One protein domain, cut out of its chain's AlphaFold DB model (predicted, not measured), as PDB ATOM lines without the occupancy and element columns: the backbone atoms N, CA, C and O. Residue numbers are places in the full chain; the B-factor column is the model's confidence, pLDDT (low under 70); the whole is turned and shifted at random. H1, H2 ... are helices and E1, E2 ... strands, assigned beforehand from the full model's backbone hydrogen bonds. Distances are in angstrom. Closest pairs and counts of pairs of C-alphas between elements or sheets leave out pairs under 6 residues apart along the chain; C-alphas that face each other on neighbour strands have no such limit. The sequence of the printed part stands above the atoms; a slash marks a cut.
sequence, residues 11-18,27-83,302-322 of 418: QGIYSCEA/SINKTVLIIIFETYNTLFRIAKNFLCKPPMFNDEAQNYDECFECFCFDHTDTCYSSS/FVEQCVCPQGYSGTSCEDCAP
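This is residues 11 to 18, 27 to 83 and 302 to 322 of the 418 residues of the protein "Terribly reduced optic lobes-like protein" of Sarcoptes scabiei (UniProt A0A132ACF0). With little regular structure, this is a flat, open C: the two-strand ribbon E1 and E2 makes one arm, a loop-rich body round the short pair E3 and E4 the other, and helix H1 begins the second arm. The 86 printed residues hold E1, E2, H1, E3, E4 in that order, two antiparallel sheets, class mixed, with under half of the residues in named elements. The whole is loose, radius of gyration of the C-alphas 14.9 A, spans 45 by 38 by 18 A.

E1, residues 12 to 18, runs 19.2 A from C-alpha 12 at (81.107, 111.990, 134.521). E2, residues 27 to 33, runs 16.1 A, and H1, residues 40 to 48, 12.4 A. E3 is residues 79 to 81; E4, residues 304 to 306, ends at C-alpha 306 (88.464, 132.128, 127.531).

E1 and E2 are antiparallel at 148 degrees; N 14 and O 31, 2.8 A, are within hydrogen-bond range. E1 and H1 are apart. In H1 every O i to N i+4 pair is within range. E2 and E3 are apart. E3 and E4 are antiparallel at 147 degrees; N 305 and O 80 are 2.7 A apart.

The printed part has two cuts: across the first, with 8 residues not printed, C-alphas 18 and 27 are 7.8 A apart, and across the second, with 218 not printed, C-alphas 83 and 302 are 10.1 A apart. The link H1 to E3 is long. Residues 29 to 30 and 34 to 49 have pLDDT under 70.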
ATOM      1  N   GLN A  11      82.674 107.502 134.115       80.38
ATOM      2  CA  GLN A  11      82.527 108.697 133.289       80.38
ATOM      3  C   GLN A  11      81.588 109.692 133.957       80.38
ATOM      4  O   GLN A  11      80.500 109.336 134.406       80.38
ATOM      5  N   GLY A  12      81.960 110.966 133.947       78.94
ATOM      6  CA  GLY A  12      81.107 111.990 134.521       78.94
ATOM      7  C   GLY A  12      81.816 113.301 134.788       78.94
ATOM      8  O   GLY A  12      82.979 113.507 134.437       78.94
ATOM      9  N   ILE A  13      81.071 114.207 135.409       78.56
ATOM     10  CA  ILE A  13      81.562 115.504 135.851       78.56
ATOM     11  C   ILE A  13      81.863 115.396 137.343       78.56
ATOM     12  O   ILE A  13      80.981 115.085 138.140       78.56
ATOM     13  N   TYR A  14      83.106 115.675 137.706       83.38
ATOM     14  CA  TYR A  14      83.618 115.629 139.062       83.38
ATOM     15  C   TYR A  14      83.852 117.053 139.557       83.38
ATOM     16  O   TYR A  14      84.539 117.842 138.911       83.38
ATOM     17  N   SER A  15      83.301 117.380 140.718       79.06
ATOM     18  CA  SER A  15      83.593 118.609 141.456       79.06
ATOM     19  C   SER A  15      84.098 118.241 142.843       79.06
ATOM     20  O   SER A  15      83.671 117.239 143.416       79.06
ATOM     21  N   CYS A  16      85.008 119.038 143.390       81.69
ATOM     22  CA  CYS A  16      85.414 118.885 144.782       81.69
ATOM     23  C   CYS A  16      84.442 119.648 145.684       81.69
ATOM     24  O   CYS A  16      84.145 120.805 145.411       81.69
ATOM     25  N   GLU A  17      83.973 119.006 146.749       85.38
ATOM     26  CA  GLU A  17      83.197 119.643 147.814       85.38
ATOM     27  C   GLU A  17      84.052 119.665 149.086       85.38
ATOM     28  O   GLU A  17      84.599 118.635 149.491       85.38
ATOM     29  N   ALA A  18      84.197 120.842 149.692       78.94
ATOM     30  CA  ALA A  18      84.803 121.013 151.005       78.94
ATOM     31  C   ALA A  18      83.683 121.132 152.043       78.94
ATOM     32  O   ALA A  18      82.786 121.956 151.895       78.94
ATOM     33  N   SER A  27      83.487 123.460 144.747       70.31
ATOM     34  CA  SER A  27      84.439 124.055 143.810       70.31
ATOM     35  C   SER A  27      83.772 124.402 142.478       70.31
ATOM     36  O   SER A  27      83.139 123.558 141.839       70.31
ATOM     37  N   ILE A  28      84.013 125.629 142.017       70.44
ATOM     38  CA  ILE A  28      83.538 126.149 140.729       70.44
ATOM     39  C   ILE A  28      84.182 125.373 139.566       70.44
ATOM     40  O   ILE A  28      83.545 125.112 138.544       70.44
ATOM     41  N   ASN A  29      85.431 124.933 139.750       63.00
ATOM     42  CA  ASN A  29      86.167 124.154 138.764       63.00
ATOM     43  C   ASN A  29      85.678 122.701 138.756       63.00
ATOM     44  O   ASN A  29      85.789 121.990 139.760       63.00
ATOM     45  N   LYS A  30      85.150 122.273 137.605       68.94
ATOM     46  CA  LYS A  30      84.661 120.915 137.347       68.94
ATOM     47  C   LYS A  30      85.623 120.180 136.419       68.94
ATOM     48  O   LYS A  30      86.030 120.714 135.392       68.94
ATOM     49  N   THR A  31      85.927 118.932 136.745       72.06
ATOM     50  CA  THR A  31      86.741 118.034 135.922       72.06
ATOM     51  C   THR A  31      85.832 117.041 135.218       72.06
ATOM     52  O   THR A  31      85.052 116.353 135.868       72.06
ATOM     53  N   VAL A  32      85.932 116.920 133.897       74.88
ATOM     54  CA  VAL A  32      85.157 115.930 133.135       74.88
ATOM     55  C   VAL A  32      86.031 114.707 132.868       74.88
ATOM     56  O   VAL A  32      87.079 114.827 132.236       74.88
ATOM     57  N   LEU A  33      85.606 113.529 133.332       71.31
ATOM     58  CA  LEU A  33      86.245 112.253 133.011       71.31
ATOM     59  C   LEU A  33      85.457 111.554 131.901       71.31
ATOM     60  O   LEU A  33      84.275 111.252 132.058       71.31
ATOM     61  N   ILE A  34      86.124 111.278 130.782       61.81
ATOM     62  CA  ILE A  34      85.565 110.525 129.655       61.81
ATOM     63  C   ILE A  34      86.503 109.352 129.370       61.81
ATOM     64  O   ILE A  34      87.707 109.539 129.210       61.81
ATOM     65  N   ILE A  35      85.957 108.136 129.312       60.44
ATOM     66  CA  ILE A  35      86.729 106.884 129.235       60.44
ATOM     67  C   ILE A  35      86.400 106.187 127.927       60.44
ATOM     68  O   ILE A  35      85.308 105.659 127.740       60.44
ATOM     69  N   ILE A  36      87.327 106.194 126.984       54.16
ATOM     70  CA  ILE A  36      87.004 105.834 125.605       54.16
ATOM     71  C   ILE A  36      87.656 104.499 125.250       54.16
ATOM     72  O   ILE A  36      88.847 104.308 125.468       54.16
ATOM     73  N   PHE A  37      86.858 103.581 124.696       52.88
ATOM     74  CA  PHE A  37      87.320 102.284 124.198       52.88
ATOM     75  C   PHE A  37      87.678 102.368 122.708       52.88
ATOM     76  O   PHE A  37      87.058 103.099 121.935       52.88
ATOM     77  N   GLU A  38      88.725 101.637 122.336       45.78
ATOM     78  CA  GLU A  38      89.574 101.869 121.170       45.78
ATOM     79  C   GLU A  38      88.881 101.742 119.803       45.78
ATOM     80  O   GLU A  38      88.403 100.686 119.397       45.78
ATOM     81  N   THR A  39      88.970 102.816 119.018       51.91
ATOM     82  CA  THR A  39      89.198 102.743 117.567       51.91
ATOM     83  C   THR A  39      90.296 103.751 117.222       51.91
ATOM     84  O   THR A  39      90.382 104.807 117.850       51.91
ATOM     85  N   TYR A  40      91.136 103.449 116.228       53.34
ATOM     86  CA  TYR A  40      92.297 104.274 115.843       53.34
ATOM     87  C   TYR A  40      91.931 105.753 115.586       53.34
ATOM     88  O   TYR A  40      92.629 106.660 116.030       53.34
ATOM     89  N   ASN A  41      90.769 106.005 114.970       53.50
ATOM     90  CA  ASN A  41      90.242 107.357 114.733       53.50
ATOM     91  C   ASN A  41      89.854 108.109 116.013       53.50
ATOM     92  O   ASN A  41      89.928 109.337 116.059       53.50
ATOM     93  N   THR A  42      89.438 107.388 117.053       52.06
ATOM     94  CA  THR A  42      89.033 107.999 118.318       52.06
ATOM     95  C   THR A  42      90.255 108.309 119.177       52.06
ATOM     96  O   THR A  42      90.339 109.407 119.710       52.06
ATOM     97  N   LEU A  43      91.268 107.430 119.203       52.72
ATOM     98  CA  LEU A  43      92.570 107.721 119.821       52.72
ATOM     99  C   LEU A  43      93.277 108.915 119.158       52.72
ATOM    100  O   LEU A  43      93.820 109.758 119.863       52.72
ATOM    101  N   PHE A  44      93.214 109.040 117.828       52.41
ATOM    102  CA  PHE A  44      93.772 110.189 117.105       52.41
ATOM    103  C   PHE A  44      93.050 111.508 117.441       52.41
ATOM    104  O   PHE A  44      93.701 112.516 117.708       52.41
ATOM    105  N   ARG A  45      91.710 111.504 117.505       51.75
ATOM    106  CA  ARG A  45      90.920 112.666 117.958       51.75
ATOM    107  C   ARG A  45      91.184 113.031 119.425       51.75
ATOM    108  O   ARG A  45      91.268 114.208 119.745       51.75
ATOM    109  N   ILE A  46      91.357 112.046 120.305       55.50
ATOM    110  CA  ILE A  46      91.684 112.270 121.722       55.50
ATOM    111  C   ILE A  46      93.106 112.824 121.882       55.50
ATOM    112  O   ILE A  46      93.309 113.756 122.652       55.50
ATOM    113  N   ALA A  47      94.085 112.285 121.150       56.50
ATOM    114  CA  ALA A  47      95.455 112.794 121.159       56.50
ATOM    115  C   ALA A  47      95.514 114.254 120.680       56.50
ATOM    116  O   ALA A  47      96.210 115.060 121.292       56.50
ATOM    117  N   LYS A  48      94.718 114.618 119.661       57.69
ATOM    118  CA  LYS A  48      94.532 116.014 119.234       57.69
ATOM    119  C   LYS A  48      93.921 116.902 120.321       57.69
ATOM    120  O   LYS A  48      94.469 117.962 120.591       57.69
ATOM    121  N   ASN A  49      92.878 116.438 121.017       59.78
ATOM    122  CA  ASN A  49      92.270 117.173 122.141       59.78
ATOM    123  C   ASN A  49      93.231 117.415 123.325       59.78
ATOM    124  O   ASN A  49      92.896 118.156 124.247       59.78
ATOM    125  N   PHE A  50      94.403 116.776 123.347       70.00
ATOM    126  CA  PHE A  50      95.426 116.988 124.369       70.00
ATOM    127  C   PHE A  50      96.688 117.689 123.859       70.00
ATOM    128  O   PHE A  50      97.590 117.909 124.667       70.00
ATOM    129  N   LEU A  51      96.760 118.013 122.566       84.69
ATOM    130  CA  LEU A  51      97.937 118.613 121.947       84.69
ATOM    131  C   LEU A  51      98.114 120.065 122.401       84.69
ATOM    132  O   LEU A  51      99.146 120.407 122.974       84.69
ATOM    133  N   CYS A  52      97.079 120.882 122.207       89.06
ATOM    134  CA  CYS A  52      97.025 122.244 122.717       89.06
ATOM    135  C   CYS A  52      96.188 122.252 123.999       89.06
ATOM    136  O   CYS A  52      95.015 121.879 123.989       89.06
ATOM    137  N   LYS A  53      96.804 122.641 125.112       87.88
ATOM    138  CA  LYS A  53      96.138 122.846 126.403       87.88
ATOM    139  C   LYS A  53      96.512 124.220 126.937       87.88
ATOM    140  O   LYS A  53      97.633 124.646 126.641       87.88
ATOM    141  N   PRO A  54      95.652 124.854 127.762       89.94
ATOM    142  CA  PRO A  54      96.005 126.053 128.516       89.94
ATOM    143  C   PRO A  54      97.461 126.005 129.011       89.94
ATOM    144  O   PRO A  54      97.829 125.005 129.645       89.94
ATOM    145  N   PRO A  55      98.312 126.995 128.668       93.56
ATOM    146  CA  PRO A  55      98.014 128.339 128.144       93.56
ATOM    147  C   PRO A  55      97.840 128.474 126.620       93.56
ATOM    148  O   PRO A  55      97.903 129.577 126.081       93.56
ATOM    149  N   MET A  56      97.648 127.371 125.897       93.62
ATOM    150  CA  MET A  56      97.485 127.366 124.445       93.62
ATOM    151  C   MET A  56      96.216 126.629 123.996       93.62
ATOM    152  O   MET A  56      95.718 125.736 124.676       93.62
ATOM    153  N   PHE A  57      95.722 126.941 122.806       92.62
ATOM    154  CA  PHE A  57      94.554 126.297 122.207       92.62
ATOM    155  C   PHE A  57      94.733 126.150 120.692       92.62
ATOM    156  O   PHE A  57      95.517 126.884 120.094       92.62
ATOM    157  N   ASN A  58      94.033 125.180 120.103       91.69
ATOM    158  CA  ASN A  58      93.731 125.008 118.675       91.69
ATOM    159  C   ASN A  58      93.286 123.547 118.480       91.69
ATOM    160  O   ASN A  58      94.120 122.657 118.321       91.69
ATOM    161  N   ASP A  59      91.979 123.290 118.474       86.62
ATOM    162  CA  ASP A  59      91.423 121.935 118.318       86.62
ATOM    163  C   ASP A  59      91.720 121.312 116.937       86.62
ATOM    164  O   ASP A  59      91.623 120.093 116.755       86.62
ATOM    165  N   GLU A  60      92.083 122.127 115.944       86.44
ATOM    166  CA  GLU A  60      92.438 121.655 114.603       86.44
ATOM    167  C   GLU A  60      93.917 121.278 114.467       86.44
ATOM    168  O   GLU A  60      94.264 120.547 113.525       86.44
ATOM    169  N   ALA A  61      94.759 121.679 115.429       87.81
ATOM    170  CA  ALA A  61      96.203 121.492 115.389       87.81
ATOM    171  C   ALA A  61      96.600 120.031 115.125       87.81
ATOM    172  O   ALA A  61      96.018 119.068 115.644       87.81
ATOM    173  N   GLN A  62      97.600 119.857 114.269       85.81
ATOM    174  CA  GLN A  62      98.212 118.563 113.968       85.81
ATOM    175  C   GLN A  62      99.524 118.357 114.728       85.81
ATOM    176  O   GLN A  62      99.898 117.217 115.003       85.81
ATOM    177  N   ASN A  63     100.205 119.446 115.075       87.00
ATOM    178  CA  ASN A  63     101.456 119.481 115.829       87.00
ATOM    179  C   ASN A  63     101.464 120.680 116.799       87.00
ATOM    180  O   ASN A  63     100.597 121.548 116.730       87.00
ATOM    181  N   TYR A  64     102.412 120.692 117.736       87.94
ATOM    182  CA  TYR A  64     102.461 121.693 118.808       87.94
ATOM    183  C   TYR A  64     102.741 123.119 118.294       87.94
ATOM    184  O   TYR A  64     102.289 124.083 118.902       87.94
ATOM    185  N   ASP A  65     103.416 123.254 117.148       89.19
ATOM    186  CA  ASP A  65     103.741 124.553 116.539       89.19
ATOM    187  C   ASP A  65     102.501 125.258 115.954       89.19
ATOM    188  O   ASP A  65     102.520 126.461 115.703       89.19
ATOM    189  N   GLU A  66     101.402 124.524 115.759       90.44
ATOM    190  CA  GLU A  66     100.106 125.064 115.336       90.44
ATOM    191  C   GLU A  66      99.245 125.553 116.515       90.44
ATOM    192  O   GLU A  66      98.157 126.090 116.292       90.44
ATOM    193  N   CYS A  67      99.681 125.366 117.765       92.44
ATOM    194  CA  CYS A  67      98.965 125.866 118.932       92.44
ATOM    195  C   CYS A  67      99.129 127.391 119.070       92.44
ATOM    196  O   CYS A  67     100.216 127.935 118.880       92.44
ATOM    197  N   PHE A  68      98.065 128.083 119.480       93.19
ATOM    198  CA  PHE A  68      98.094 129.518 119.771       93.19
ATOM    199  C   PHE A  68      98.054 129.762 121.270       93.19
ATOM    200  O   PHE A  68      97.229 129.175 121.959       93.19
ATOM    201  N   GLU A  69      98.899 130.662 121.767       94.88
ATOM    202  CA  GLU A  69      98.792 131.173 123.135       94.88
ATOM    203  C   GLU A  69      97.462 131.921 123.329       94.88
ATOM    204  O   GLU A  69      97.010 132.654 122.436       94.88
ATOM    205  N   CYS A  70      96.836 131.719 124.488       95.75
ATOM    206  CA  CYS A  70      95.628 132.421 124.901       95.75
ATOM    207  C   CYS A  70      95.885 133.933 124.946       95.75
ATOM    208  O   CYS A  70      96.835 134.387 125.576       95.75
ATOM    209  N   PHE A  71      95.049 134.723 124.269       96.31
ATOM    210  CA  PHE A  71      95.160 136.180 124.317       96.31
ATOM    211  C   PHE A  71      94.396 136.745 125.513       96.31
ATOM    212  O   PHE A  71      94.987 137.500 126.276       96.31
ATOM    213  N   CYS A  72      93.117 136.387 125.676       96.38
ATOM    214  CA  CYS A  72      92.249 136.631 126.842       96.38
ATOM    215  C   CYS A  72      92.381 138.002 127.544       96.38
ATOM    216  O   CYS A  72      92.128 138.112 128.747       96.38
ATOM    217  N   PHE A  73      92.828 139.029 126.810       94.50
ATOM    218  CA  PHE A  73      93.262 140.328 127.332       94.50
ATOM    219  C   PHE A  73      94.156 140.243 128.580       94.50
ATOM    220  O   PHE A  73      94.084 141.106 129.448       94.50
ATOM    221  N   ASP A  74      94.993 139.206 128.664       94.56
ATOM    222  CA  ASP A  74      95.888 138.950 129.801       94.56
ATOM    223  C   ASP A  74      95.171 138.725 131.149       94.56
ATOM    224  O   ASP A  74      95.794 138.759 132.208       94.56
ATOM    225  N   HIS A  75      93.858 138.470 131.137       94.38
ATOM    226  CA  HIS A  75      93.076 138.226 132.353       94.38
ATOM    227  C   HIS A  75      93.073 136.752 132.789       94.38
ATOM    228  O   HIS A  75      92.753 136.446 133.937       94.38
ATOM    229  N   THR A  76      93.386 135.824 131.884       94.62
ATOM    230  CA  THR A  76      93.429 134.382 132.157       94.62
ATOM    231  C   THR A  76      94.283 133.670 131.119       94.62
ATOM    232  O   THR A  76      94.239 134.003 129.939       94.62
ATOM    233  N   ASP A  77      94.982 132.623 131.545       94.50
ATOM    234  CA  ASP A  77      95.710 131.721 130.651       94.50
ATOM    235  C   ASP A  77      94.867 130.494 130.266       94.50
ATOM    236  O   ASP A  77      95.342 129.563 129.625       94.50
ATOM    237  N   THR A  78      93.604 130.427 130.691       94.94
ATOM    238  CA  THR A  78      92.739 129.273 130.423       94.94
ATOM    239  C   THR A  78      91.765 129.579 129.296       94.94
ATOM    240  O   THR A  78      90.767 130.270 129.500       94.94
ATOM    241  N   CYS A  79      92.031 129.026 128.112       93.38
ATOM    242  CA  CYS A  79      91.168 129.162 126.943       93.38
ATOM    243  C   CYS A  79      91.121 127.890 126.088       93.38
ATOM    244  O   CYS A  79      91.975 127.009 126.194       93.38
ATOM    245  N   TYR A  80      90.103 127.813 125.231       91.81
ATOM    246  CA  TYR A  80      89.858 126.699 124.312       91.81
ATOM    247  C   TYR A  80      89.410 127.216 122.944       91.81
ATOM    248  O   TYR A  80      89.036 128.378 122.816       91.81
ATOM    249  N   SER A  81      89.403 126.366 121.918       90.31
ATOM    250  CA  SER A  81      88.791 126.716 120.633       90.31
ATOM    251  C   SER A  81      87.286 126.943 120.785       90.31
ATOM    252  O   SER A  81      86.580 126.170 121.434       90.31
ATOM    253  N   SER A  82      86.778 128.008 120.168       88.44
ATOM    254  CA  SER A  82      85.358 128.342 120.227       88.44
ATOM    255  C   SER A  82      84.493 127.328 119.468       88.44
ATOM    256  O   SER A  82      84.903 126.735 118.468       88.44
ATOM    257  N   SER A  83      83.239 127.173 119.898       83.75
ATOM    258  CA  SER A  83      82.219 126.393 119.183       83.75
ATOM    259  C   SER A  83      81.351 127.250 118.254       83.75
ATOM    260  O   SER A  83      80.229 126.860 117.933       83.75
ATOM    261  N   PHE A 302      90.099 128.758 115.485       90.94
ATOM    262  CA  PHE A 302      91.128 129.778 115.715       90.94
ATOM    263  C   PHE A 302      90.659 130.933 116.608       90.94
ATOM    264  O   PHE A 302      91.479 131.741 117.046       90.94
ATOM    265  N   VAL A 303      89.356 131.014 116.887       93.19
ATOM    266  CA  VAL A 303      88.795 131.959 117.854       93.19
ATOM    267  C   VAL A 303      88.867 131.314 119.230       93.19
ATOM    268  O   VAL A 303      88.441 130.173 119.410       93.19
ATOM    269  N   GLU A 304      89.420 132.039 120.194       93.94
ATOM    270  CA  GLU A 304      89.521 131.571 121.572       93.94
ATOM    271  C   GLU A 304      88.200 131.754 122.324       93.94
ATOM    272  O   GLU A 304      87.446 132.694 122.088       93.94
ATOM    273  N   GLN A 305      87.947 130.843 123.252       93.31
ATOM    274  CA  GLN A 305      86.911 130.913 124.266       93.31
ATOM    275  C   GLN A 305      87.598 130.826 125.628       93.31
ATOM    276  O   GLN A 305      87.966 129.744 126.091       93.31
ATOM    277  N   CYS A 306      87.802 131.981 126.245       95.25
ATOM    278  CA  CYS A 306      88.464 132.128 127.531       95.25
ATOM    279  C   CYS A 306      87.524 131.802 128.697       95.25
ATOM    280  O   CYS A 306      86.309 132.012 128.630       95.25
ATOM    281  N   VAL A 307      88.107 131.310 129.790       95.56
ATOM    282  CA  VAL A 307      87.439 131.153 131.086       95.56
ATOM    283  C   VAL A 307      87.693 132.417 131.901       95.56
ATOM    284  O   VAL A 307      88.721 132.538 132.570       95.56
ATOM    285  N   CYS A 308      86.779 133.381 131.795       93.94
ATOM    286  CA  CYS A 308      86.996 134.710 132.357       93.94
ATOM    287  C   CYS A 308      86.934 134.734 133.887       93.94
ATOM    288  O   CYS A 308      86.031 134.124 134.471       93.94
ATOM    289  N   PRO A 309      87.862 135.457 134.542       95.81
ATOM    290  CA  PRO A 309      87.792 135.687 135.976       95.81
ATOM    291  C   PRO A 309      86.600 136.583 136.328       95.81
ATOM    292  O   PRO A 309      85.974 137.216 135.471       95.81
ATOM    293  N   GLN A 310      86.295 136.653 137.623       93.81
ATOM    294  CA  GLN A 310      85.223 137.494 138.142       93.81
ATOM    295  C   GLN A 310      85.382 138.949 137.676       93.81
ATOM    296  O   GLN A 310      86.460 139.530 137.754       93.81
ATOM    297  N   GLY A 311      84.281 139.524 137.195       91.94
ATOM    298  CA  GLY A 311      84.229 140.899 136.700       91.94
ATOM    299  C   GLY A 311      84.483 141.071 135.205       91.94
ATOM    300  O   GLY A 311      84.196 142.144 134.679       91.94
ATOM    301  N   TYR A 312      84.910 140.021 134.501       95.94
ATOM    302  CA  TYR A 312      85.169 140.040 133.060       95.94
ATOM    303  C   TYR A 312      84.229 139.100 132.293       95.94
ATOM    304  O   TYR A 312      83.710 138.122 132.830       95.94
ATOM    305  N   SER A 313      83.984 139.407 131.022       93.50
ATOM    306  CA  SER A 313      83.093 138.670 130.121       93.50
ATOM    307  C   SER A 313      83.504 138.853 128.654       93.50
ATOM    308  O   SER A 313      84.381 139.658 128.349       93.50
ATOM    309  N   GLY A 314      82.867 138.106 127.749       92.62
ATOM    310  CA  GLY A 314      83.239 138.037 126.330       92.62
ATOM    311  C   GLY A 314      84.032 136.767 126.010       92.62
ATOM    312  O   GLY A 314      84.377 135.999 126.910       92.62
ATOM    313  N   THR A 315      84.287 136.497 124.727       92.12
ATOM    314  CA  THR A 315      85.042 135.294 124.317       92.12
ATOM    315  C   THR A 315      86.517 135.394 124.670       92.12
ATOM    316  O   THR A 315      87.147 134.373 124.924       92.12
ATOM    317  N   SER A 316      87.039 136.618 124.749       96.00
ATOM    318  CA  SER A 316      88.415 136.935 125.113       96.00
ATOM    319  C   SER A 316      88.505 137.684 126.448       96.00
ATOM    320  O   SER A 316      89.546 138.249 126.747       96.00
ATOM    321  N   CYS A 317      87.449 137.715 127.268       96.19
ATOM    322  CA  CYS A 317      87.400 138.510 128.510       96.19
ATOM    323  C   CYS A 317      87.568 140.020 128.278       96.19
ATOM    324  O   CYS A 317      88.077 140.757 129.120       96.19
ATOM    325  N   GLU A 318      87.148 140.484 127.106       94.56
ATOM    326  CA  GLU A 318      87.390 141.833 126.621       94.56
ATOM    327  C   GLU A 318      86.422 142.887 127.182       94.56
ATOM    328  O   GLU A 318      86.674 144.097 127.082       94.56
ATOM    329  N   ASP A 319      85.309 142.443 127.762       93.75
ATOM    330  CA  ASP A 319      84.226 143.269 128.285       93.75
ATOM    331  C   ASP A 319      84.101 143.100 129.802       93.75
ATOM    332  O   ASP A 319      84.394 142.038 130.350       93.75
ATOM    333  N   CYS A 320      83.623 144.130 130.502       92.44
ATOM    334  CA  CYS A 320      83.263 143.956 131.908       92.44
ATOM    335  C   CYS A 320      81.968 143.153 132.016       92.44
ATOM    336  O   CYS A 320      81.020 143.381 131.263       92.44
ATOM    337  N   ALA A 321      81.936 142.218 132.962       92.88
ATOM    338  CA  ALA A 321      80.752 141.435 133.268       92.88
ATOM    339  C   ALA A 321      79.586 142.342 133.713       92.88
ATOM    340  O   ALA A 321      79.808 143.468 134.173       92.88
ATOM    341  N   PRO A 322      78.331 141.866 133.634       86.19
ATOM    342  CA  PRO A 322      77.197 142.590 134.200       86.19
ATOM    343  C   PRO A 322      77.460 142.996 135.660       86.19
ATOM    344  O   PRO A 322      77.942 142.185 136.448       86.19
TER     345      PRO A 322